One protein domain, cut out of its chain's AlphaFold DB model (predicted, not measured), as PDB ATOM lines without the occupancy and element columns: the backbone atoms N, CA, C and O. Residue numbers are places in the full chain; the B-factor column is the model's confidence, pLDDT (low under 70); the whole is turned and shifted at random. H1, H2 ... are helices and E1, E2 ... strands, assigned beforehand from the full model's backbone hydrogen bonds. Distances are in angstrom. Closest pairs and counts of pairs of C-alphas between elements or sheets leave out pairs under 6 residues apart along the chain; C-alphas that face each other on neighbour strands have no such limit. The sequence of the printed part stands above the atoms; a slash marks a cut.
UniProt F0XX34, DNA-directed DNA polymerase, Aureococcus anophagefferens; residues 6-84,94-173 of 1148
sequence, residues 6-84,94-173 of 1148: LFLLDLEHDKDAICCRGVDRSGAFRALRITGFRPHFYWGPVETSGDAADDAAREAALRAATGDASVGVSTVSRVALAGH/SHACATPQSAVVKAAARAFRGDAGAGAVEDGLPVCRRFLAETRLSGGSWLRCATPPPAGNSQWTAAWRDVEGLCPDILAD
ATOM      1  N   LEU A   6      36.891  20.551 -26.958       86.19
ATOM      2  CA  LEU A   6      36.974  21.489 -25.835       86.19
ATOM      3  C   LEU A   6      38.423  21.634 -25.354       86.19
ATOM      4  O   LEU A   6      39.038  20.652 -24.946       86.19
ATOM      5  N   PHE A   7      38.962  22.849 -25.345       89.88
ATOM      6  CA  PHE A   7      40.273  23.158 -24.776       89.88
ATOM      7  C   PHE A   7      40.153  23.442 -23.273       89.88
ATOM      8  O   PHE A   7      39.554  24.441 -22.870       89.88
ATOM      9  N   LEU A   8      40.703  22.561 -22.433       90.56
ATOM     10  CA  LEU A   8      40.468  22.567 -20.986       90.56
ATOM     11  C   LEU A   8      41.192  23.720 -20.262       90.56
ATOM     12  O   LEU A   8      42.420  23.724 -20.159       90.56
ATOM     13  N   LEU A   9      40.424  24.651 -19.692       91.69
ATOM     14  CA  LEU A   9      40.915  25.742 -18.838       91.69
ATOM     15  C   LEU A   9      40.831  25.388 -17.345       91.69
ATOM     16  O   LEU A   9      41.751  25.674 -16.585       91.69
ATOM     17  N   ASP A  10      39.727  24.767 -16.930       89.44
ATOM     18  CA  ASP A  10      39.368  24.531 -15.528       89.44
ATOM     19  C   ASP A  10      38.609  23.202 -15.376       89.44
ATOM     20  O   ASP A  10      37.933  22.748 -16.307       89.44
ATOM     21  N   LEU A  11      38.704  22.575 -14.202       89.19
ATOM     22  CA  LEU A  11      37.828  21.474 -13.814       89.19
ATOM     23  C   LEU A  11      37.547  21.459 -12.309       89.19
ATOM     24  O   LEU A  11      38.445  21.587 -11.478       89.19
ATOM     25  N   GLU A  12      36.293  21.185 -11.969       88.62
ATOM     26  CA  GLU A  12      35.847  20.940 -10.598       88.62
ATOM     27  C   GLU A  12      35.086  19.614 -10.502       88.62
ATOM     28  O   GLU A  12      34.705  19.027 -11.517       88.62
ATOM     29  N   HIS A  13      34.799  19.169  -9.278       87.19
ATOM     30  CA  HIS A  13      33.825  18.108  -9.044       87.19
ATOM     31  C   HIS A  13      32.598  18.638  -8.292       87.19
ATOM     32  O   HIS A  13      32.686  19.487  -7.399       87.19
ATOM     33  N   ASP A  14      31.451  18.106  -8.684       80.81
ATOM     34  CA  ASP A  14      30.156  18.226  -8.024       80.81
ATOM     35  C   ASP A  14      29.838  16.882  -7.325       80.81
ATOM     36  O   ASP A  14      30.709  16.011  -7.234       80.81
ATOM     37  N   LYS A  15      28.612  16.687  -6.824       76.44
ATOM     38  CA  LYS A  15      28.218  15.460  -6.108       76.44
ATOM     39  C   LYS A  15      28.516  14.165  -6.883       76.44
ATOM     40  O   LYS A  15      29.127  13.251  -6.336       76.44
ATOM     41  N   ASP A  16      28.150  14.127  -8.165       81.06
ATOM     42  CA  ASP A  16      28.168  12.907  -8.996       81.06
ATOM     43  C   ASP A  16      28.877  13.087 -10.348       81.06
ATOM     44  O   ASP A  16      28.728  12.261 -11.252       81.06
ATOM     45  N   ALA A  17      29.595  14.201 -10.528       86.50
ATOM     46  CA  ALA A  17      30.170  14.568 -11.816       86.50
ATOM     47  C   ALA A  17      31.459  15.388 -11.706       86.50
ATOM     48  O   ALA A  17      31.611  16.206 -10.798       86.50
ATOM     49  N   ILE A  18      32.325  15.246 -12.708       89.25
ATOM     50  CA  ILE A  18      33.409  16.186 -13.004       89.25
ATOM     51  C   ILE A  18      32.878  17.217 -14.004       89.25
ATOM     52  O   ILE A  18      32.290  16.851 -15.017       89.25
ATOM     53  N   CYS A  19      33.054  18.506 -13.730       88.44
ATOM     54  CA  CYS A  19      32.677  19.584 -14.640       88.44
ATOM     55  C   CYS A  19      33.946  20.179 -15.257       88.44
ATOM     56  O   CYS A  19      34.652  20.941 -14.601       88.44
ATOM     57  N   CYS A  20      34.221  19.826 -16.510       89.31
ATOM     58  CA  CYS A  20      35.298  20.381 -17.324       89.31
ATOM     59  C   CYS A  20      34.831  21.676 -18.002       89.31
ATOM     60  O   CYS A  20      33.722  21.732 -18.535       89.31
ATOM     61  N   ARG A  21      35.662  22.718 -18.007       89.19
ATOM     62  CA  ARG A  21      35.345  24.038 -18.576       89.19
ATOM     63  C   ARG A  21      36.441  24.502 -19.514       89.19
ATOM     64  O   ARG A  21      37.624  24.293 -19.242       89.19
ATOM     65  N   GLY A  22      36.056  25.162 -20.597       90.62
ATOM     66  CA  GLY A  22      37.004  25.524 -21.637       90.62
ATOM     67  C   GLY A  22      36.424  26.385 -22.743       90.62
ATOM     68  O   GLY A  22      35.286  26.845 -22.655       90.62
ATOM     69  N   VAL A  23      37.217  26.560 -23.795       89.31
ATOM     70  CA  VAL A  23      36.781  27.147 -25.069       89.31
ATOM     71  C   VAL A  23      36.739  26.072 -26.148       89.31
ATOM     72  O   VAL A  23      37.566  25.160 -26.140       89.31
ATOM     73  N   ASP A  24      35.772  26.146 -27.055       86.31
ATOM     74  CA  ASP A  24      35.747  25.285 -28.239       86.31
ATOM     75  C   ASP A  24      36.626  25.840 -29.376       86.31
ATOM     76  O   ASP A  24      37.271  26.885 -29.253       86.31
ATOM     77  N   ARG A  25      36.656  25.134 -30.510       85.19
ATOM     78  CA  ARG A  25      37.398  25.528 -31.723       85.19
ATOM     79  C   ARG A  25      36.971  26.881 -32.316       85.19
ATOM     80  O   ARG A  25      37.728  27.435 -33.106       85.19
ATOM     81  N   SER A  26      35.807  27.422 -31.942       83.94
ATOM     82  CA  SER A  26      35.347  28.768 -32.329       83.94
ATOM     83  C   SER A  26      35.744  29.866 -31.329       83.94
ATOM     84  O   SER A  26      35.387  31.025 -31.522       83.94
ATOM     85  N   GLY A  27      36.460  29.517 -30.251       84.00
ATOM     86  CA  GLY A  27      36.810  30.429 -29.155       84.00
ATOM     87  C   GLY A  27      35.674  30.660 -28.151       84.00
ATOM     88  O   GLY A  27      35.837  31.405 -27.186       84.00
ATOM     89  N   ALA A  28      34.520  30.017 -28.339       84.81
ATOM     90  CA  ALA A  28      33.360  30.203 -27.483       84.81
ATOM     91  C   ALA A  28      33.441  29.331 -26.221       84.81
ATOM     92  O   ALA A  28      33.808  28.155 -26.279       84.81
ATOM     93  N   PHE A  29      33.047  29.887 -25.073       87.38
ATOM     94  CA  PHE A  29      33.038  29.151 -23.809       87.38
ATOM     95  C   PHE A  29      32.020  27.996 -23.806       87.38
ATOM     96  O   PHE A  29      30.881  28.140 -24.273       87.38
ATOM     97  N   ARG A  30      32.426  26.856 -23.231       86.25
ATOM     98  CA  ARG A  30      31.615  25.643 -23.042       86.25
ATOM     99  C   ARG A  30      31.938  24.970 -21.708       86.25
ATOM    100  O   ARG A  30      33.052  25.076 -21.187       86.25
ATOM    101  N   ALA A  31      30.980  24.201 -21.198       85.81
ATOM    102  CA  ALA A  31      31.181  23.318 -20.054       85.81
ATOM    103  C   ALA A  31      30.704  21.894 -20.374       85.81
ATOM    104  O   ALA A  31      29.593  21.712 -20.857       85.81
ATOM    105  N   LEU A  32      31.517  20.885 -20.061       85.06
ATOM    106  CA  LEU A  32      31.178  19.465 -20.166       85.06
ATOM    107  C   LEU A  32      31.035  18.863 -18.762       85.06
ATOM    108  O   LEU A  32      31.980  18.875 -17.972       85.06
ATOM    109  N   ARG A  33      29.863  18.301 -18.461       86.06
ATOM    110  CA  ARG A  33      29.581  17.559 -17.226       86.06
ATOM    111  C   ARG A  33      29.735  16.059 -17.480       86.06
ATOM    112  O   ARG A  33      28.959  15.467 -18.223       86.06
ATOM    113  N   ILE A  34      30.720  15.452 -16.830       85.75
ATOM    114  CA  ILE A  34      31.076  14.038 -16.949       85.75
ATOM    115  C   ILE A  34      30.553  13.308 -15.712       85.75
ATOM    116  O   ILE A  34      31.093  13.486 -14.619       85.75
ATOM    117  N   THR A  35      29.487  12.526 -15.857       85.56
ATOM    118  CA  THR A  35      28.888  11.726 -14.775       85.56
ATOM    119  C   THR A  35      29.531  10.339 -14.689       85.56
ATOM    120  O   THR A  35      30.349   9.972 -15.529       85.56
ATOM    121  N   GLY A  36      29.197   9.551 -13.662       82.44
ATOM    122  CA  GLY A  36      29.593   8.135 -13.564       82.44
ATOM    123  C   GLY A  36      31.040   7.877 -13.130       82.44
ATOM    124  O   GLY A  36      31.379   6.746 -12.797       82.44
ATOM    125  N   PHE A  37      31.889   8.906 -13.066       87.94
ATOM    126  CA  PHE A  37      33.240   8.767 -12.532       87.94
ATOM    127  C   PHE A  37      33.198   8.418 -11.035       87.94
ATOM    128  O   PHE A  37      32.439   9.015 -10.264       87.94
ATOM    129  N   ARG A  38      34.025   7.452 -10.622       88.69
ATOM    130  CA  ARG A  38      34.146   6.999  -9.233       88.69
ATOM    131  C   ARG A  38      35.602   7.126  -8.776       88.69
ATOM    132  O   ARG A  38      36.426   6.314  -9.193       88.69
ATOM    133  N   PRO A  39      35.966   8.133  -7.956       91.12
ATOM    134  CA  PRO A  39      37.269   8.141  -7.298       91.12
ATOM    135  C   PRO A  39      37.480   6.861  -6.478       91.12
ATOM    136  O   PRO A  39      36.549   6.335  -5.864       91.12
ATOM    137  N   HIS A  40      38.720   6.369  -6.467       91.56
ATOM    138  CA  HIS A  40      39.097   5.157  -5.743       91.56
ATOM    139  C   HIS A  40      40.514   5.210  -5.165       91.56
ATOM    140  O   HIS A  40      41.373   5.992  -5.591       91.56
ATOM    141  N   PHE A  41      40.756   4.311  -4.216       92.19
ATOM    142  CA  PHE A  41      42.069   3.938  -3.689       92.19
ATOM    143  C   PHE A  41      42.210   2.413  -3.675       92.19
ATOM    144  O   PHE A  41      41.240   1.691  -3.915       92.19
ATOM    145  N   TYR A  42      43.419   1.926  -3.407       90.06
ATOM    146  CA  TYR A  42      43.677   0.500  -3.218       90.06
ATOM    147  C   TYR A  42      43.977   0.223  -1.744       90.06
ATOM    148  O   TYR A  42      44.565   1.056  -1.059       90.06
ATOM    149  N   TRP A  43      43.572  -0.940  -1.255       89.06
ATOM    150  CA  TRP A  43      43.787  -1.408   0.107       89.06
ATOM    151  C   TRP A  43      44.455  -2.780   0.056       89.06
ATOM    152  O   TRP A  43      43.963  -3.675  -0.633       89.06
ATOM    153  N   GLY A  44      45.593  -2.932   0.730       84.06
ATOM    154  CA  GLY A  44      46.345  -4.186   0.738       84.06
ATOM    155  C   GLY A  44      47.869  -3.999   0.737       84.06
ATOM    156  O   GLY A  44      48.340  -2.897   1.036       84.06
ATOM    157  N   PRO A  45      48.645  -5.039   0.377       82.31
ATOM    158  CA  PRO A  45      48.194  -6.300  -0.230       82.31
ATOM    159  C   PRO A  45      47.293  -7.149   0.683       82.31
ATOM    160  O   PRO A  45      47.237  -6.916   1.885       82.31
ATOM    161  N   VAL A  46      46.567  -8.108   0.105       80.69
ATOM    162  CA  VAL A  46      45.750  -9.099   0.830       80.69
ATOM    163  C   VAL A  46      46.155 -10.519   0.418       80.69
ATOM    164  O   VAL A  46      46.471 -10.756  -0.747       80.69
ATOM    165  N   GLU A  47      46.192 -11.448   1.377       69.62
ATOM    166  CA  GLU A  47      46.763 -12.797   1.185       69.62
ATOM    167  C   GLU A  47      45.847 -13.738   0.393       69.62
ATOM    168  O   GLU A  47      46.321 -14.519  -0.430       69.62
ATOM    169  N   THR A  48      44.535 -13.639   0.596       60.66
ATOM    170  CA  THR A  48      43.534 -14.379  -0.172       60.66
ATOM    171  C   THR A  48      42.922 -13.488  -1.250       60.66
ATOM    172  O   THR A  48      42.637 -12.307  -1.032       60.66
ATOM    173  N   SER A  49      42.659 -14.059  -2.429       56.44
ATOM    174  CA  SER A  49      41.589 -13.538  -3.281       56.44
ATOM    175  C   SER A  49      40.301 -13.656  -2.472       56.44
ATOM    176  O   SER A  49      39.874 -14.780  -2.203       56.44
ATOM    177  N   GLY A  50      39.761 -12.524  -2.015       56.44
ATOM    178  CA  GLY A  50      38.613 -12.512  -1.114       56.44
ATOM    179  C   GLY A  50      37.485 -13.380  -1.662       56.44
ATOM    180  O   GLY A  50      37.155 -13.285  -2.846       56.44
ATOM    181  N   ASP A  51      36.913 -14.225  -0.802       63.91
ATOM    182  CA  ASP A  51      35.634 -14.857  -1.106       63.91
ATOM    183  C   ASP A  51      34.650 -13.734  -1.471       63.91
ATOM    184  O   ASP A  51      34.604 -12.700  -0.793       63.91
ATOM    185  N   ALA A  52      33.894 -13.898  -2.556       70.44
ATOM    186  CA  ALA A  52      32.981 -12.864  -3.036       70.44
ATOM    187  C   ALA A  52      31.963 -12.464  -1.949       70.44
ATOM    188  O   ALA A  52      31.507 -11.320  -1.920       70.44
ATOM    189  N   ALA A  53      31.667 -13.376  -1.016       73.44
ATOM    190  CA  ALA A  53      30.871 -13.108   0.176       73.44
ATOM    191  C   ALA A  53      31.552 -12.158   1.192       73.44
ATOM    192  O   ALA A  53      30.874 -11.292   1.746       73.44
ATOM    193  N   ASP A  54      32.869 -12.269   1.423       80.88
ATOM    194  CA  ASP A  54      33.631 -11.388   2.333       80.88
ATOM    195  C   ASP A  54      33.713  -9.962   1.769       80.88
ATOM    196  O   ASP A  54      33.401  -8.988   2.459       80.88
ATOM    197  N   ASP A  55      34.047  -9.826   0.482       83.25
ATOM    198  CA  ASP A  55      34.097  -8.515  -0.176       83.25
ATOM    199  C   ASP A  55      32.711  -7.845  -0.223       83.25
ATOM    200  O   ASP A  55      32.609  -6.651   0.075       83.25
ATOM    201  N   ALA A  56      31.634  -8.601  -0.472       85.75
ATOM    202  CA  ALA A  56      30.261  -8.091  -0.414       85.75
ATOM    203  C   ALA A  56      29.831  -7.670   1.007       85.75
ATOM    204  O   ALA A  56      29.218  -6.612   1.184       85.75
ATOM    205  N   ALA A  57      30.177  -8.449   2.039       86.75
ATOM    206  CA  ALA A  57      29.881  -8.106   3.431       86.75
ATOM    207  C   ALA A  57      30.617  -6.827   3.871       86.75
ATOM    208  O   ALA A  57      30.030  -5.937   4.497       86.75
ATOM    209  N   ARG A  58      31.892  -6.689   3.489       87.75
ATOM    210  CA  ARG A  58      32.689  -5.486   3.762       87.75
ATOM    211  C   ARG A  58      32.197  -4.275   2.967       87.75
ATOM    212  O   ARG A  58      32.177  -3.169   3.506       87.75
ATOM    213  N   GLU A  59      31.761  -4.459   1.723       92.25
ATOM    214  CA  GLU A  59      31.120  -3.413   0.916       92.25
ATOM    215  C   GLU A  59      29.840  -2.892   1.588       92.25
ATOM    216  O   GLU A  59      29.673  -1.679   1.739       92.25
ATOM    217  N   ALA A  60      28.973  -3.786   2.074       91.44
ATOM    218  CA  ALA A  60      27.775  -3.412   2.826       91.44
ATOM    219  C   ALA A  60      28.120  -2.630   4.110       91.44
ATOM    220  O   ALA A  60      27.520  -1.584   4.380       91.44
ATOM    221  N   ALA A  61      29.138  -3.072   4.859       90.69
ATOM    222  CA  ALA A  61      29.630  -2.363   6.040       90.69
ATOM    223  C   ALA A  61      30.179  -0.959   5.705       90.69
ATOM    224  O   ALA A  61      29.940  -0.007   6.451       90.69
ATOM    225  N   LEU A  62      30.872  -0.798   4.571       93.38
ATOM    226  CA  LEU A  62      31.352   0.503   4.101       93.38
ATOM    227  C   LEU A  62      30.212   1.438   3.684       93.38
ATOM    228  O   LEU A  62      30.232   2.607   4.078       93.38
ATOM    229  N   ARG A  63      29.213   0.944   2.939       94.56
ATOM    230  CA  ARG A  63      28.009   1.719   2.580       94.56
ATOM    231  C   ARG A  63      27.309   2.240   3.837       94.56
ATOM    232  O   ARG A  63      27.067   3.439   3.948       94.56
ATOM    233  N   ALA A  64      27.075   1.366   4.819       92.56
ATOM    234  CA  ALA A  64      26.451   1.732   6.090       92.56
ATOM    235  C   ALA A  64      27.283   2.754   6.890       92.56
ATOM    236  O   ALA A  64      26.741   3.731   7.401       92.56
ATOM    237  N   ALA A  65      28.606   2.573   6.972       91.94
ATOM    238  CA  ALA A  65      29.489   3.447   7.749       91.94
ATOM    239  C   ALA A  65      29.748   4.827   7.110       91.94
ATOM    240  O   ALA A  65      30.157   5.755   7.811       91.94
ATOM    241  N   THR A  66      29.567   4.962   5.794       90.75
ATOM    242  CA  THR A  66      29.808   6.213   5.050       90.75
ATOM    243  C   THR A  66      28.529   6.950   4.657       90.75
ATOM    244  O   THR A  66      28.596   8.146   4.378       90.75
ATOM    245  N   GLY A  67      27.384   6.260   4.620       91.00
ATOM    246  CA  GLY A  67      26.140   6.771   4.037       91.00
ATOM    247  C   GLY A  67      26.158   6.840   2.502       91.00
ATOM    248  O   GLY A  67      25.213   7.351   1.905       91.00
ATOM    249  N   ASP A  68      27.216   6.343   1.854       88.69
ATOM    250  CA  ASP A  68      27.392   6.374   0.403       88.69
ATOM    251  C   ASP A  68      27.062   5.004  -0.199       88.69
ATOM    252  O   ASP A  68      27.883   4.087  -0.224       88.69
ATOM    253  N   ALA A  69      25.841   4.873  -0.721       88.12
ATOM    254  CA  ALA A  69      25.381   3.662  -1.398       88.12
ATOM    255  C   ALA A  69      26.185   3.328  -2.672       88.12
ATOM    256  O   ALA A  69      26.149   2.188  -3.129       88.12
ATOM    257  N   SER A  70      26.933   4.283  -3.239       85.62
ATOM    258  CA  SER A  70      27.759   4.061  -4.431       85.62
ATOM    259  C   SER A  70      29.152   3.504  -4.134       85.62
ATOM    260  O   SER A  70      29.908   3.263  -5.077       85.62
ATOM    261  N   VAL A  71      29.499   3.284  -2.857       92.19
ATOM    262  CA  VAL A  71      30.741   2.587  -2.508       92.19
ATOM    263  C   VAL A  71      30.738   1.191  -3.122       92.19
ATOM    264  O   VAL A  71      29.745   0.469  -3.020       92.19
ATOM    265  N   GLY A  72      31.852   0.831  -3.757       91.44
ATOM    266  CA  GLY A  72      32.065  -0.475  -4.374       91.44
ATOM    267  C   GLY A  72      33.457  -1.022  -4.064       91.44
ATOM    268  O   GLY A  72      34.440  -0.280  -4.171       91.44
ATOM    269  N   VAL A  73      33.536  -2.300  -3.697       91.25
ATOM    270  CA  VAL A  73      34.766  -3.052  -3.418       91.25
ATOM    271  C   VAL A  73      34.990  -4.055  -4.549       91.25
ATOM    272  O   VAL A  73      34.074  -4.733  -4.995       91.25
ATOM    273  N   SER A  74      36.217  -4.122  -5.058       88.69
ATOM    274  CA  SER A  74      36.593  -5.055  -6.126       88.69
ATOM    275  C   SER A  74      38.050  -5.475  -5.989       88.69
ATOM    276  O   SER A  74      38.890  -4.680  -5.568       88.69
ATOM    277  N   THR A  75      38.380  -6.698  -6.379       87.50
ATOM    278  CA  THR A  75      39.753  -7.216  -6.314       87.50
ATOM    279  C   THR A  75      40.538  -6.855  -7.577       87.50
ATOM    280  O   THR A  75      40.041  -7.006  -8.691       87.50
ATOM    281  N   VAL A  76      41.785  -6.399  -7.431       88.19
ATOM    282  CA  VAL A  76      42.706  -6.128  -8.547       88.19
ATOM    283  C   VAL A  76      44.108  -6.659  -8.255       88.19
ATOM    284  O   VAL A  76      44.575  -6.600  -7.120       88.19
ATOM    285  N   SER A  77      44.822  -7.114  -9.286       89.12
ATOM    286  CA  SER A  77      46.256  -7.415  -9.181       89.12
ATOM    287  C   SER A  77      47.094  -6.172  -9.506       89.12
ATOM    288  O   SER A  77      46.816  -5.472 -10.489       89.12
ATOM    289  N   ARG A  78      48.098  -5.858  -8.678       88.25
ATOM    290  CA  ARG A  78      49.041  -4.742  -8.870       88.25
ATOM    291  C   ARG A  78      50.438  -5.106  -8.377       88.25
ATOM    292  O   ARG A  78      50.597  -5.809  -7.388       88.25
ATOM    293  N   VAL A  79      51.464  -4.573  -9.029       86.44
ATOM    294  CA  VAL A  79      52.854  -4.678  -8.562       86.44
ATOM    295  C   VAL A  79      53.087  -3.660  -7.438       86.44
ATOM    296  O   VAL A  79      52.767  -2.480  -7.592       86.44
ATOM    297  N   ALA A  80      53.651  -4.086  -6.309       80.50
ATOM    298  CA  ALA A  80      54.094  -3.152  -5.274       80.50
ATOM    299  C   ALA A  80      55.249  -2.283  -5.810       80.50
ATOM    300  O   ALA A  80      56.161  -2.793  -6.458       80.50
ATOM    301  N   LEU A  81      55.235  -0.967  -5.554       80.38
ATOM    302  CA  LEU A  81      56.265  -0.066  -6.097       80.38
ATOM    303  C   LEU A  81      57.686  -0.401  -5.599       80.38
ATOM    304  O   LEU A  81      58.653  -0.188  -6.327       80.38
ATOM    305  N   ALA A  82      57.812  -0.855  -4.352       73.88
ATOM    306  CA  ALA A  82      59.096  -1.098  -3.709       73.88
ATOM    307  C   ALA A  82      59.624  -2.508  -4.015       73.88
ATOM    308  O   ALA A  82      59.016  -3.504  -3.626       73.88
ATOM    309  N   GLY A  83      60.788  -2.569  -4.659       71.44
ATOM    310  CA  GLY A  83      61.519  -3.796  -4.958       71.44
ATOM    311  C   GLY A  83      61.050  -4.534  -6.215       71.44
ATOM    312  O   GLY A  83      60.114  -4.142  -6.917       71.44
ATOM    313  N   HIS A  84      61.719  -5.651  -6.496       71.44
ATOM    314  CA  HIS A  84      61.414  -6.550  -7.609       71.44
ATOM    315  C   HIS A  84      60.382  -7.634  -7.210       71.44
ATOM    316  O   HIS A  84      60.616  -8.828  -7.348       71.44
ATOM    317  N   SER A  94      36.077   2.055  -4.399       92.75
ATOM    318  CA  SER A  94      35.506   3.182  -5.145       92.75
ATOM    319  C   SER A  94      34.379   3.858  -4.355       92.75
ATOM    320  O   SER A  94      33.798   3.228  -3.475       92.75
ATOM    321  N   HIS A  95      34.097   5.141  -4.614       91.88
ATOM    322  CA  HIS A  95      33.055   5.921  -3.921       91.88
ATOM    323  C   HIS A  95      32.521   7.095  -4.772       91.88
ATOM    324  O   HIS A  95      33.051   7.379  -5.851       91.88
ATOM    325  N   ALA A  96      31.490   7.812  -4.301       89.75
ATOM    326  CA  ALA A  96      30.961   9.003  -4.978       89.75
ATOM    327  C   ALA A  96      31.947  10.184  -4.949       89.75
ATOM    328  O   ALA A  96      32.728  10.346  -4.007       89.75
ATOM    329  N   CYS A  97      31.845  11.091  -5.930       86.56
ATOM    330  CA  CYS A  97      32.610  12.345  -5.946       86.56
ATOM    331  C   CYS A  97      32.248  13.294  -4.786       86.56
ATOM    332  O   CYS A  97      33.082  14.112  -4.395       86.56
ATOM    333  N   ALA A  98      31.036  13.188  -4.231       86.88
ATOM    334  CA  ALA A  98      30.599  13.910  -3.036       86.88
ATOM    335  C   ALA A  98      31.319  13.446  -1.761       86.88
ATOM    336  O   ALA A  98      31.554  14.248  -0.854       86.88
ATOM    337  N   THR A  99      31.633  12.153  -1.674       89.19
ATOM    338  CA  THR A  99      32.086  11.505  -0.443       89.19
ATOM    339  C   THR A  99      33.567  11.798  -0.210       89.19
ATOM    340  O   THR A  99      34.401  11.451  -1.051       89.19
ATOM    341  N   PRO A 100      33.957  12.411   0.924       89.38
ATOM    342  CA  PRO A 100      35.364  12.662   1.204       89.38
ATOM    343  C   PRO A 100      36.128  11.340   1.326       89.38
ATOM    344  O   PRO A 100      35.882  10.564   2.250       89.38
ATOM    345  N   GLN A 101      37.109  11.103   0.451       90.31
ATOM    346  CA  GLN A 101      37.903   9.864   0.442       90.31
ATOM    347  C   GLN A 101      38.525   9.550   1.818       90.31
ATOM    348  O   GLN A 101      38.622   8.393   2.216       90.31
ATOM    349  N   SER A 102      38.882  10.571   2.604       90.56
ATOM    350  CA  SER A 102      39.383  10.410   3.976       90.56
ATOM    351  C   SER A 102      38.374   9.797   4.956       90.56
ATOM    352  O   SER A 102      38.792   9.223   5.957       90.56
ATOM    353  N   ALA A 103      37.067   9.934   4.713       91.44
ATOM    354  CA  ALA A 103      36.028   9.252   5.484       91.44
ATOM    355  C   ALA A 103      35.932   7.776   5.069       91.44
ATOM    356  O   ALA A 103      35.950   6.904   5.935       91.44
ATOM    357  N   VAL A 104      35.956   7.494   3.761       92.81
ATOM    358  CA  VAL A 104      35.942   6.123   3.216       92.81
ATOM    359  C   VAL A 104      37.173   5.333   3.671       92.81
ATOM    360  O   VAL A 104      37.033   4.219   4.158       92.81
ATOM    361  N   VAL A 105      38.372   5.928   3.639       91.56
ATOM    362  CA  VAL A 105      39.611   5.309   4.154       91.56
ATOM    363  C   VAL A 105      39.530   5.029   5.664       91.56
ATOM    364  O   VAL A 105      39.996   3.987   6.121       91.56
ATOM    365  N   LYS A 106      38.906   5.913   6.458       91.25
ATOM    366  CA  LYS A 106      38.677   5.673   7.898       91.25
ATOM    367  C   LYS A 106      37.664   4.554   8.156       91.25
ATOM    368  O   LYS A 106      37.810   3.843   9.148       91.25
ATOM    369  N   ALA A 107      36.651   4.406   7.301       92.12
ATOM    370  CA  ALA A 107      35.703   3.297   7.360       92.12
ATOM    371  C   ALA A 107      36.374   1.975   6.946       92.12
ATOM    372  O   ALA A 107      36.277   0.994   7.679       92.12
ATOM    373  N   ALA A 108      37.153   1.978   5.860       90.69
ATOM    374  CA  ALA A 108      37.959   0.848   5.387       90.69
ATOM    375  C   ALA A 108      38.923   0.335   6.464       90.69
ATOM    376  O   ALA A 108      38.902  -0.846   6.787       90.69
ATOM    377  N   ALA A 109      39.650   1.226   7.141       89.12
ATOM    378  CA  ALA A 109      40.523   0.860   8.260       89.12
ATOM    379  C   ALA A 109      39.799   0.229   9.470       89.12
ATOM    380  O   ALA A 109      40.451  -0.304  10.366       89.12
ATOM    381  N   ARG A 110      38.459   0.292   9.529       88.12
ATOM    382  CA  ARG A 110      37.640  -0.396  10.538       88.12
ATOM    383  C   ARG A 110      37.019  -1.685  10.007       88.12
ATOM    384  O   ARG A 110      36.999  -2.652  10.760       88.12
ATOM    385  N   ALA A 111      36.513  -1.663   8.772       86.12
ATOM    386  CA  ALA A 111      35.830  -2.774   8.106       86.12
ATOM    387  C   ALA A 111      36.794  -3.867   7.615       86.12
ATOM    388  O   ALA A 111      36.416  -5.026   7.543       86.12
ATOM    389  N   PHE A 112      38.044  -3.506   7.319       85.88
ATOM    390  CA  PHE A 112      39.088  -4.415   6.843       85.88
ATOM    391  C   PHE A 112      40.115  -4.776   7.933       85.88
ATOM    392  O   PHE A 112      41.275  -5.072   7.641       85.88
ATOM    393  N   ARG A 113      39.728  -4.703   9.215       73.62
ATOM    394  CA  ARG A 113      40.599  -5.142  10.316       73.62
ATOM    395  C   ARG A 113      40.793  -6.655  10.246       73.62
ATOM    396  O   ARG A 113      39.813  -7.386  10.243       73.62
ATOM    397  N   GLY A 114      42.049  -7.093  10.242       67.25
ATOM    398  CA  GLY A 114      42.435  -8.502  10.103       67.25
ATOM    399  C   GLY A 114      43.215  -8.795   8.819       67.25
ATOM    400  O   GLY A 114      43.953  -9.771   8.785       67.25
ATOM    401  N   ASP A 115      43.135  -7.925   7.805       71.50
ATOM    402  CA  ASP A 115      43.963  -8.042   6.601       71.50
ATOM    403  C   ASP A 115      45.456  -7.826   6.957       71.50
ATOM    404  O   ASP A 115      45.831  -6.792   7.525       71.50
ATOM    405  N   ALA A 116      46.319  -8.790   6.623       55.41
ATOM    406  CA  ALA A 116      47.753  -8.728   6.915       55.41
ATOM    407  C   ALA A 116      48.447  -7.583   6.149       55.41
ATOM    408  O   ALA A 116      48.227  -7.384   4.958       55.41
ATOM    409  N   GLY A 117      49.291  -6.801   6.835       60.97
ATOM    410  CA  GLY A 117      50.055  -5.694   6.230       60.97
ATOM    411  C   GLY A 117      49.222  -4.509   5.709       60.97
ATOM    412  O   GLY A 117      49.761  -3.634   5.031       60.97
ATOM    413  N   ALA A 118      47.921  -4.469   6.001       60.97
ATOM    414  CA  ALA A 118      46.979  -3.683   5.222       60.97
ATOM    415  C   ALA A 118      46.951  -2.176   5.533       60.97
ATOM    416  O   ALA A 118      46.677  -1.731   6.650       60.97
ATOM    417  N   GLY A 119      47.142  -1.380   4.481       80.75
ATOM    418  CA  GLY A 119      46.919   0.061   4.482       80.75
ATOM    419  C   GLY A 119      46.352   0.543   3.148       80.75
ATOM    420  O   GLY A 119      46.377  -0.168   2.143       80.75
ATOM    421  N   ALA A 120      45.845   1.776   3.137       86.69
ATOM    422  CA  ALA A 120      45.422   2.429   1.905       86.69
ATOM    423  C   ALA A 120      46.646   2.946   1.128       86.69
ATOM    424  O   ALA A 120      47.475   3.673   1.678       86.69
ATOM    425  N   VAL A 121      46.731   2.609  -0.159       86.69
ATOM    426  CA  VAL A 121      47.701   3.155  -1.117       86.69
ATOM    427  C   VAL A 121      46.979   3.928  -2.222       86.69
ATOM    428  O   VAL A 121      45.785   3.752  -2.470       86.69
ATOM    429  N   GLU A 122      47.706   4.851  -2.852       86.69
ATOM    430  CA  GLU A 122      47.163   5.936  -3.680       86.69
ATOM    431  C   GLU A 122      46.078   6.788  -2.996       86.69
ATOM    432  O   GLU A 122      45.179   7.333  -3.645       86.69
ATOM    433  N   ASP A 123      46.143   6.910  -1.670       85.75
ATOM    434  CA  ASP A 123      45.158   7.657  -0.907       85.75
ATOM    435  C   ASP A 123      45.532   9.140  -0.712       85.75
ATOM    436  O   ASP A 123      46.667   9.570  -0.915       85.75
ATOM    437  N   GLY A 124      44.534   9.969  -0.390       81.19
ATOM    438  CA  GLY A 124      44.721  11.420  -0.238       81.19
ATOM    439  C   GLY A 124      44.809  12.218  -1.548       81.19
ATOM    440  O   GLY A 124      45.017  13.431  -1.500       81.19
ATOM    441  N   LEU A 125      44.609  11.585  -2.708       86.81
ATOM    442  CA  LEU A 125      44.484  12.280  -3.992       86.81
ATOM    443  C   LEU A 125      43.179  13.098  -4.073       86.81
ATOM    444  O   LEU A 125      42.102  12.557  -3.830       86.81
ATOM    445  N   PRO A 126      43.225  14.377  -4.489       90.00
ATOM    446  CA  PRO A 126      42.021  15.123  -4.853       90.00
ATOM    447  C   PRO A 126      41.291  14.475  -6.040       90.00
ATOM    448  O   PRO A 126      41.937  14.067  -7.007       90.00
ATOM    449  N   VAL A 127      39.952  14.462  -6.012       91.62
ATOM    450  CA  VAL A 127      39.095  13.808  -7.025       91.62
ATOM    451  C   VAL A 127      39.453  14.234  -8.457       91.62
ATOM    452  O   VAL A 127      39.675  13.380  -9.312       91.62
ATOM    453  N   CYS A 128      39.604  15.539  -8.712       91.81
ATOM    454  CA  CYS A 128      39.985  16.051 -10.034       91.81
ATOM    455  C   CYS A 128      41.386  15.587 -10.465       91.81
ATOM    456  O   CYS A 128      41.597  15.246 -11.622       91.81
ATOM    457  N   ARG A 129      42.348  15.501  -9.538       91.12
ATOM    458  CA  ARG A 129      43.710  15.038  -9.845       91.12
ATOM    459  C   ARG A 129      43.751  13.535 -10.134       91.12
ATOM    460  O   ARG A 129      44.472  13.120 -11.042       91.12
ATOM    461  N   ARG A 130      42.957  12.741  -9.404       90.12
ATOM    462  CA  ARG A 130      42.698  11.326  -9.707       90.12
ATOM    463  C   ARG A 130      42.105  11.207 -11.116       90.12
ATOM    464  O   ARG A 130      42.704  10.529 -11.938       90.12
ATOM    465  N   PHE A 131      41.049  11.954 -11.444       89.94
ATOM    466  CA  PHE A 131      40.458  11.996 -12.790       89.94
ATOM    467  C   PHE A 131      41.482  12.325 -13.898       89.94
ATOM    468  O   PHE A 131      41.572  11.602 -14.890       89.94
ATOM    469  N   LEU A 132      42.338  13.340 -13.721       90.06
ATOM    470  CA  LEU A 132      43.416  13.644 -14.679       90.06
ATOM    471  C   LEU A 132      44.469  12.525 -14.784       90.06
ATOM    472  O   LEU A 132      45.064  12.340 -15.844       90.06
ATOM    473  N   ALA A 133      44.735  11.767 -13.717       86.81
ATOM    474  CA  ALA A 133      45.642  10.618 -13.777       86.81
ATOM    475  C   ALA A 133      45.034   9.429 -14.547       86.81
ATOM    476  O   ALA A 133      45.771   8.688 -15.194       86.81
ATOM    477  N   GLU A 134      43.708   9.267 -14.501       84.31
ATOM    478  CA  GLU A 134      42.957   8.204 -15.187       84.31
ATOM    479  C   GLU A 134      42.847   8.466 -16.694       84.31
ATOM    480  O   GLU A 134      43.225   7.636 -17.515       84.31
ATOM    481  N   THR A 135      42.371   9.664 -17.034       79.00
ATOM    482  CA  THR A 135      41.903  10.086 -18.368       79.00
ATOM    483  C   THR A 135      43.009  10.457 -19.359       79.00
ATOM    484  O   THR A 135      42.727  10.764 -20.513       79.00
ATOM    485  N   ARG A 136      44.263  10.541 -18.895       75.81
ATOM    486  CA  ARG A 136      45.406  11.187 -19.580       75.81
ATOM    487  C   ARG A 136      45.242  12.700 -19.858       75.81
ATOM    488  O   ARG A 136      46.221  13.326 -20.274       75.81
ATOM    489  N   LEU A 137      44.105  13.321 -19.527       84.44
ATOM    490  CA  LEU A 137      43.816  14.753 -19.726       84.44
ATOM    491  C   LEU A 137      44.631  15.675 -18.818       84.44
ATOM    492  O   LEU A 137      45.059  15.288 -17.739       84.44
ATOM    493  N   SER A 138      44.815  16.923 -19.225       89.94
ATOM    494  CA  SER A 138      45.521  17.955 -18.456       89.94
ATOM    495  C   SER A 138      44.934  19.335 -18.728       89.94
ATOM    496  O   SER A 138      44.220  19.513 -19.715       89.94
ATOM    497  N   GLY A 139      45.259  20.327 -17.894       89.75
ATOM    498  CA  GLY A 139      45.040  21.727 -18.256       89.75
ATOM    499  C   GLY A 139      45.718  22.021 -19.597       89.75
ATOM    500  O   GLY A 139      46.884  21.686 -19.792       89.75
ATOM    501  N   GLY A 140      44.973  22.581 -20.546       88.50
ATOM    502  CA  GLY A 140      45.411  22.781 -21.927       88.50
ATOM    503  C   GLY A 140      45.278  21.584 -22.866       88.50
ATOM    504  O   GLY A 140      45.661  21.702 -24.031       88.50
ATOM    505  N   SER A 141      44.772  20.431 -22.426       86.19
ATOM    506  CA  SER A 141      44.392  19.363 -23.360       86.19
ATOM    507  C   SER A 141      43.167  19.775 -24.174       86.19
ATOM    508  O   SER A 141      42.228  20.358 -23.630       86.19
ATOM    509  N   TRP A 142      43.153  19.410 -25.456       85.06
ATOM    510  CA  TRP A 142      41.910  19.295 -26.215       85.06
ATOM    511  C   TRP A 142      41.193  17.994 -25.829       85.06
ATOM    512  O   TRP A 142      41.827  16.965 -25.591       85.06
ATOM    513  N   LEU A 143      39.871  18.066 -25.750       81.94
ATOM    514  CA  LEU A 143      38.973  17.008 -25.310       81.94
ATOM    515  C   LEU A 143      37.883  16.831 -26.367       81.94
ATOM    516  O   LEU A 143      37.081  17.746 -26.540       81.94
ATOM    517  N   ARG A 144      37.833  15.693 -27.068       76.81
ATOM    518  CA  ARG A 144      36.806  15.447 -28.089       76.81
ATOM    519  C   ARG A 144      35.625  14.691 -27.496       76.81
ATOM    520  O   ARG A 144      35.782  13.580 -26.990       76.81
ATOM    521  N   CYS A 145      34.434  15.273 -27.610       71.44
ATOM    522  CA  CYS A 145      33.183  14.567 -27.350       71.44
ATOM    523  C   CYS A 145      32.730  13.853 -28.635       71.44
ATOM    524  O   CYS A 145      32.531  14.499 -29.667       71.44
ATOM    525  N   ALA A 146      32.599  12.526 -28.587       67.12
ATOM    526  CA  ALA A 146      32.255  11.691 -29.741       67.12
ATOM    527  C   ALA A 146      30.839  11.984 -30.264       67.12
ATOM    528  O   ALA A 146      30.615  12.018 -31.473       67.12
ATOM    529  N   THR A 147      29.907  12.267 -29.351       66.12
ATOM    530  CA  THR A 147      28.535  12.673 -29.670       66.12
ATOM    531  C   THR A 147      28.426  14.201 -29.590       66.12
ATOM    532  O   THR A 147      28.650  14.757 -28.510       66.12
ATOM    533  N   PRO A 148      28.107  14.916 -30.687       59.50
ATOM    534  CA  PRO A 148      27.918  16.363 -30.647       59.50
ATOM    535  C   PRO A 148      26.647  16.740 -29.858       59.50
ATOM    536  O   PRO A 148      25.643  16.029 -29.931       59.50
ATOM    537  N   PRO A 149      26.653  17.858 -29.109       64.12
ATOM    538  CA  PRO A 149      25.483  18.351 -28.395       64.12
ATOM    539  C   PRO A 149      24.418  18.884 -29.374       64.12
ATOM    540  O   PRO A 149      24.751  19.286 -30.493       64.12
ATOM    541  N   PRO A 150      23.151  18.999 -28.938       64.19
ATOM    542  CA  PRO A 150      22.141  19.764 -29.661       64.19
ATOM    543  C   PRO A 150      22.592  21.212 -29.900       64.19
ATOM    544  O   PRO A 150      23.206  21.838 -29.028       64.19
ATOM    545  N   ALA A 151      22.260  21.762 -31.071       59.59
ATOM    546  CA  ALA A 151      22.604  23.135 -31.431       59.59
ATOM    547  C   ALA A 151      22.066  24.142 -30.396       59.59
ATOM    548  O   ALA A 151      20.936  24.029 -29.925       59.59
ATOM    549  N   GLY A 152      22.891  25.129 -30.031       61.75
ATOM    550  CA  GLY A 152      22.563  26.142 -29.020       61.75
ATOM    551  C   GLY A 152      22.826  25.735 -27.563       61.75
ATOM    552  O   GLY A 152      22.811  26.602 -26.693       61.75
ATOM    553  N   ASN A 153      23.128  24.464 -27.266       66.19
ATOM    554  CA  ASN A 153      23.431  24.043 -25.897       66.19
ATOM    555  C   ASN A 153      24.912  24.281 -25.521       66.19
ATOM    556  O   ASN A 153      25.827  23.665 -26.071       66.19
ATOM    557  N   SER A 154      25.151  25.147 -24.530       67.44
ATOM    558  CA  SER A 154      26.484  25.449 -23.980       67.44
ATOM    559  C   SER A 154      26.970  24.458 -22.909       67.44
ATOM    560  O   SER A 154      28.145  24.508 -22.527       67.44
ATOM    561  N   GLN A 155      26.095  23.563 -22.428       74.06
ATOM    562  CA  GLN A 155      26.399  22.522 -21.443       74.06
ATOM    563  C   GLN A 155      26.317  21.129 -22.069       74.06
ATOM    564  O   GLN A 155      25.243  20.611 -22.364       74.06
ATOM    565  N   TRP A 156      27.471  20.500 -22.247       75.50
ATOM    566  CA  TRP A 156      27.589  19.146 -22.774       75.50
ATOM    567  C   TRP A 156      27.513  18.137 -21.618       75.50
ATOM    568  O   TRP A 156      27.890  18.448 -20.484       75.50
ATOM    569  N   THR A 157      27.072  16.912 -21.892       75.50
ATOM    570  CA  THR A 157      26.988  15.831 -20.895       75.50
ATOM    571  C   THR A 157      27.542  14.531 -21.458       75.50
ATOM    572  O   THR A 157      27.160  14.147 -22.559       75.50
ATOM    573  N   ALA A 158      28.383  13.839 -20.692       74.75
ATOM    574  CA  ALA A 158      28.944  12.532 -21.045       74.75
ATOM    575  C   ALA A 158      28.983  11.608 -19.815       74.75
ATOM    576  O   ALA A 158      29.011  12.094 -18.683       74.75
ATOM    577  N   ALA A 159      29.004  10.289 -20.026       74.56
ATOM    578  CA  ALA A 159      28.987   9.298 -18.948       74.56
ATOM    579  C   ALA A 159      30.269   8.451 -18.936       74.56
ATOM    580  O   ALA A 159      30.548   7.681 -19.856       74.56
ATOM    581  N   TRP A 160      31.051   8.570 -17.865       73.06
ATOM    582  CA  TRP A 160      32.234   7.748 -17.635       73.06
ATOM    583  C   TRP A 160      31.862   6.277 -17.448       73.06
ATOM    584  O   TRP A 160      30.922   5.958 -16.719       73.06
ATOM    585  N   ARG A 161      32.636   5.378 -18.065       69.44
ATOM    586  CA  ARG A 161      32.572   3.936 -17.809       69.44
ATOM    587  C   ARG A 161      33.910   3.484 -17.246       69.44
ATOM    588  O   ARG A 161      34.959   3.968 -17.652       69.44
ATOM    589  N   ASP A 162      33.868   2.550 -16.307       59.34
ATOM    590  CA  ASP A 162      35.037   2.142 -15.518       59.34
ATOM    591  C   ASP A 162      35.938   1.113 -16.242       59.34
ATOM    592  O   ASP A 162      36.664   0.341 -15.621       59.34
ATOM    593  N   VAL A 163      35.881   1.090 -17.580       55.59
ATOM    594  CA  VAL A 163      36.649   0.182 -18.441       55.59
ATOM    595  C   VAL A 163      37.994   0.838 -18.743       55.59
ATOM    596  O   VAL A 163      38.067   1.791 -19.514       55.59
ATOM    597  N   GLU A 164      39.045   0.377 -18.060       53.91
ATOM    598  CA  GLU A 164      40.452   0.824 -18.185       53.91
ATOM    599  C   GLU A 164      40.717   2.341 -18.036       53.91
ATOM    600  O   GLU A 164      41.839   2.819 -18.223       53.91
ATOM    601  N   GLY A 165      39.711   3.106 -17.615       54.34
ATOM    602  CA  GLY A 165      39.765   4.559 -17.533       54.34
ATOM    603  C   GLY A 165      39.464   5.271 -18.857       54.34
ATOM    604  O   GLY A 165      40.050   6.322 -19.124       54.34
ATOM    605  N   LEU A 166      38.565   4.718 -19.678       54.56
ATOM    606  CA  LEU A 166      38.036   5.358 -20.882       54.56
ATOM    607  C   LEU A 166      36.511   5.522 -20.803       54.56
ATOM    608  O   LEU A 166      35.755   4.564 -20.638       54.56
ATOM    609  N   CYS A 167      36.043   6.751 -21.004       60.16
ATOM    610  CA  CYS A 167      34.649   7.019 -21.342       60.16
ATOM    611  C   CYS A 167      34.469   6.805 -22.856       60.16
ATOM    612  O   CYS A 167      35.194   7.447 -23.615       60.16
ATOM    613  N   PRO A 168      33.519   5.968 -23.322       54.97
ATOM    614  CA  PRO A 168      33.321   5.730 -24.756       54.97
ATOM    615  C   PRO A 168      33.015   7.006 -25.550       54.97
ATOM    616  O   PRO A 168      33.426   7.135 -26.698       54.97
ATOM    617  N   ASP A 169      32.329   7.959 -24.913       58.31
ATOM    618  CA  ASP A 169      31.917   9.226 -25.520       58.31
ATOM    619  C   ASP A 169      32.996  10.321 -25.441       58.31
ATOM    620  O   ASP A 169      32.821  11.397 -26.013       58.31
ATOM    621  N   ILE A 170      34.105  10.081 -24.730       60.56
ATOM    622  CA  ILE A 170      35.207  11.034 -24.578       60.56
ATOM    623  C   ILE A 170      36.489  10.400 -25.098       60.56
ATOM    624  O   ILE A 170      37.191   9.670 -24.396       60.56
ATOM    625  N   LEU A 171      36.849  10.792 -26.315       58.78
ATOM    626  CA  LEU A 171      38.187  10.572 -26.825       58.78
ATOM    627  C   LEU A 171      39.053  11.744 -26.362       58.78
ATOM    628  O   LEU A 171      39.000  12.854 -26.892       58.78
ATOM    629  N   ALA A 172      39.867  11.490 -25.340       56.06
ATOM    630  CA  ALA A 172      41.046  12.307 -25.119       56.06
ATOM    631  C   ALA A 172      41.954  12.116 -26.341       56.06
ATOM    632  O   ALA A 172      42.565  11.054 -26.487       56.06
ATOM    633  N   ASP A 173      42.044  13.125 -27.214       51.38
ATOM    634  CA  ASP A 173      43.109  13.151 -28.215       51.38
ATOM    635  C   ASP A 173      44.435  12.991 -27.461       51.38
ATOM    636  O   ASP A 173      44.710  13.716 -26.495       51.38
TER     637      ASP A 173
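Overview. This is residues 6 to 84 and 94 to 173 of the 1148 residues of the protein "DNA-directed DNA polymerase" of Aureococcus anophagefferens (UniProt F0XX34). Two lobes sit end to end along the longest axis: one is a strongly twisted five-stranded sheet, curled like part of a barrel, with H3 on it, and the other holds H1 and H2, which pack together, with H2 beside the two-strand sheet of E4 and E6. In this second lobe E5 starts beside H1 and runs away from it, and residues 81 to 84 reach outward to a cut. The printed part has 159 residues with three named helices and eight named strands, in the order E1 E2 E3 E4 H1 E5 H2 E6 H3 E7 E8; the class is mixed, helices and strands. The large sheet is mixed, in the order E7 E1 E2 E3 E8, and the small one is antiparallel. The whole is only just compact, close to loose, with a radius of gyration of the C-alphas of 17.9 A and spans of 57 by 39 by 23 A.

Arrangement. E1, residues 6 to 13, E2, residues 17 to 24, and E3, residues 29 to 35, form a meander of two hairpins, each strand the antiparallel neighbour of the one before. N 12 and O 19 are 3.1 A apart, and N 20 and O 32 2.8 A, within hydrogen-bond range. E8, residues 155 to 159, is parallel to E3, with N 33 and O 156 at 2.8 A; E7, residues 142 to 145, is antiparallel to E1, with N 6 and O 143 at 2.8 A. H3, residues 127 to 135, is on this sheet at a height of 10.2 A; its closest C-alphas to E1 are those of Cys 128 and Glu 12, 6.4 A apart. E4, residues 40 to 44, and E6, residues 119 to 121, are antiparallel, with N 121 and O 42 at 2.8 A. H1, residues 52 to 66, and H2, residues 101 to 111, touch at a steep tilt of 53 degrees, opposite ways, the closest C-alphas being those of Arg 58 and Ala 111, 6.0 A apart. E5, residues 72 to 80, pairs with no named strand; its Val 73 and Glu 59 of H1 have C-alphas 5.7 A apart. In H1 and H3 every O i to N i+4 pair is within hydrogen-bond range; in H2, 6 of 7 are.

Along the chain. E1 begins at C-alpha 6 (36.974, 21.489, -25.835) and bends by 81 degrees at residue 9. E2 is 20.4 A long, E3 20.1 A and H1 21.0 A. E5, 22.2 A long, bends by 64 degrees at residue 77. E8 ends at C-alpha 159 (28.987, 9.298, -18.948).

Size, cuts and confidence. The C-alphas farthest apart are those of Ser 26 and Gly 114, 56.9 A. Residues 85 to 93 are not printed; C-alphas 84 and 94 are 27.8 A apart. Of the links printed whole, none is long. Residues 160 to 173 hold no named element. The mean pLDDT of the printed part is 81.0; residues 47 to 51, 114, 116 to 118, 146 to 154 and 161 to 173 are under 70.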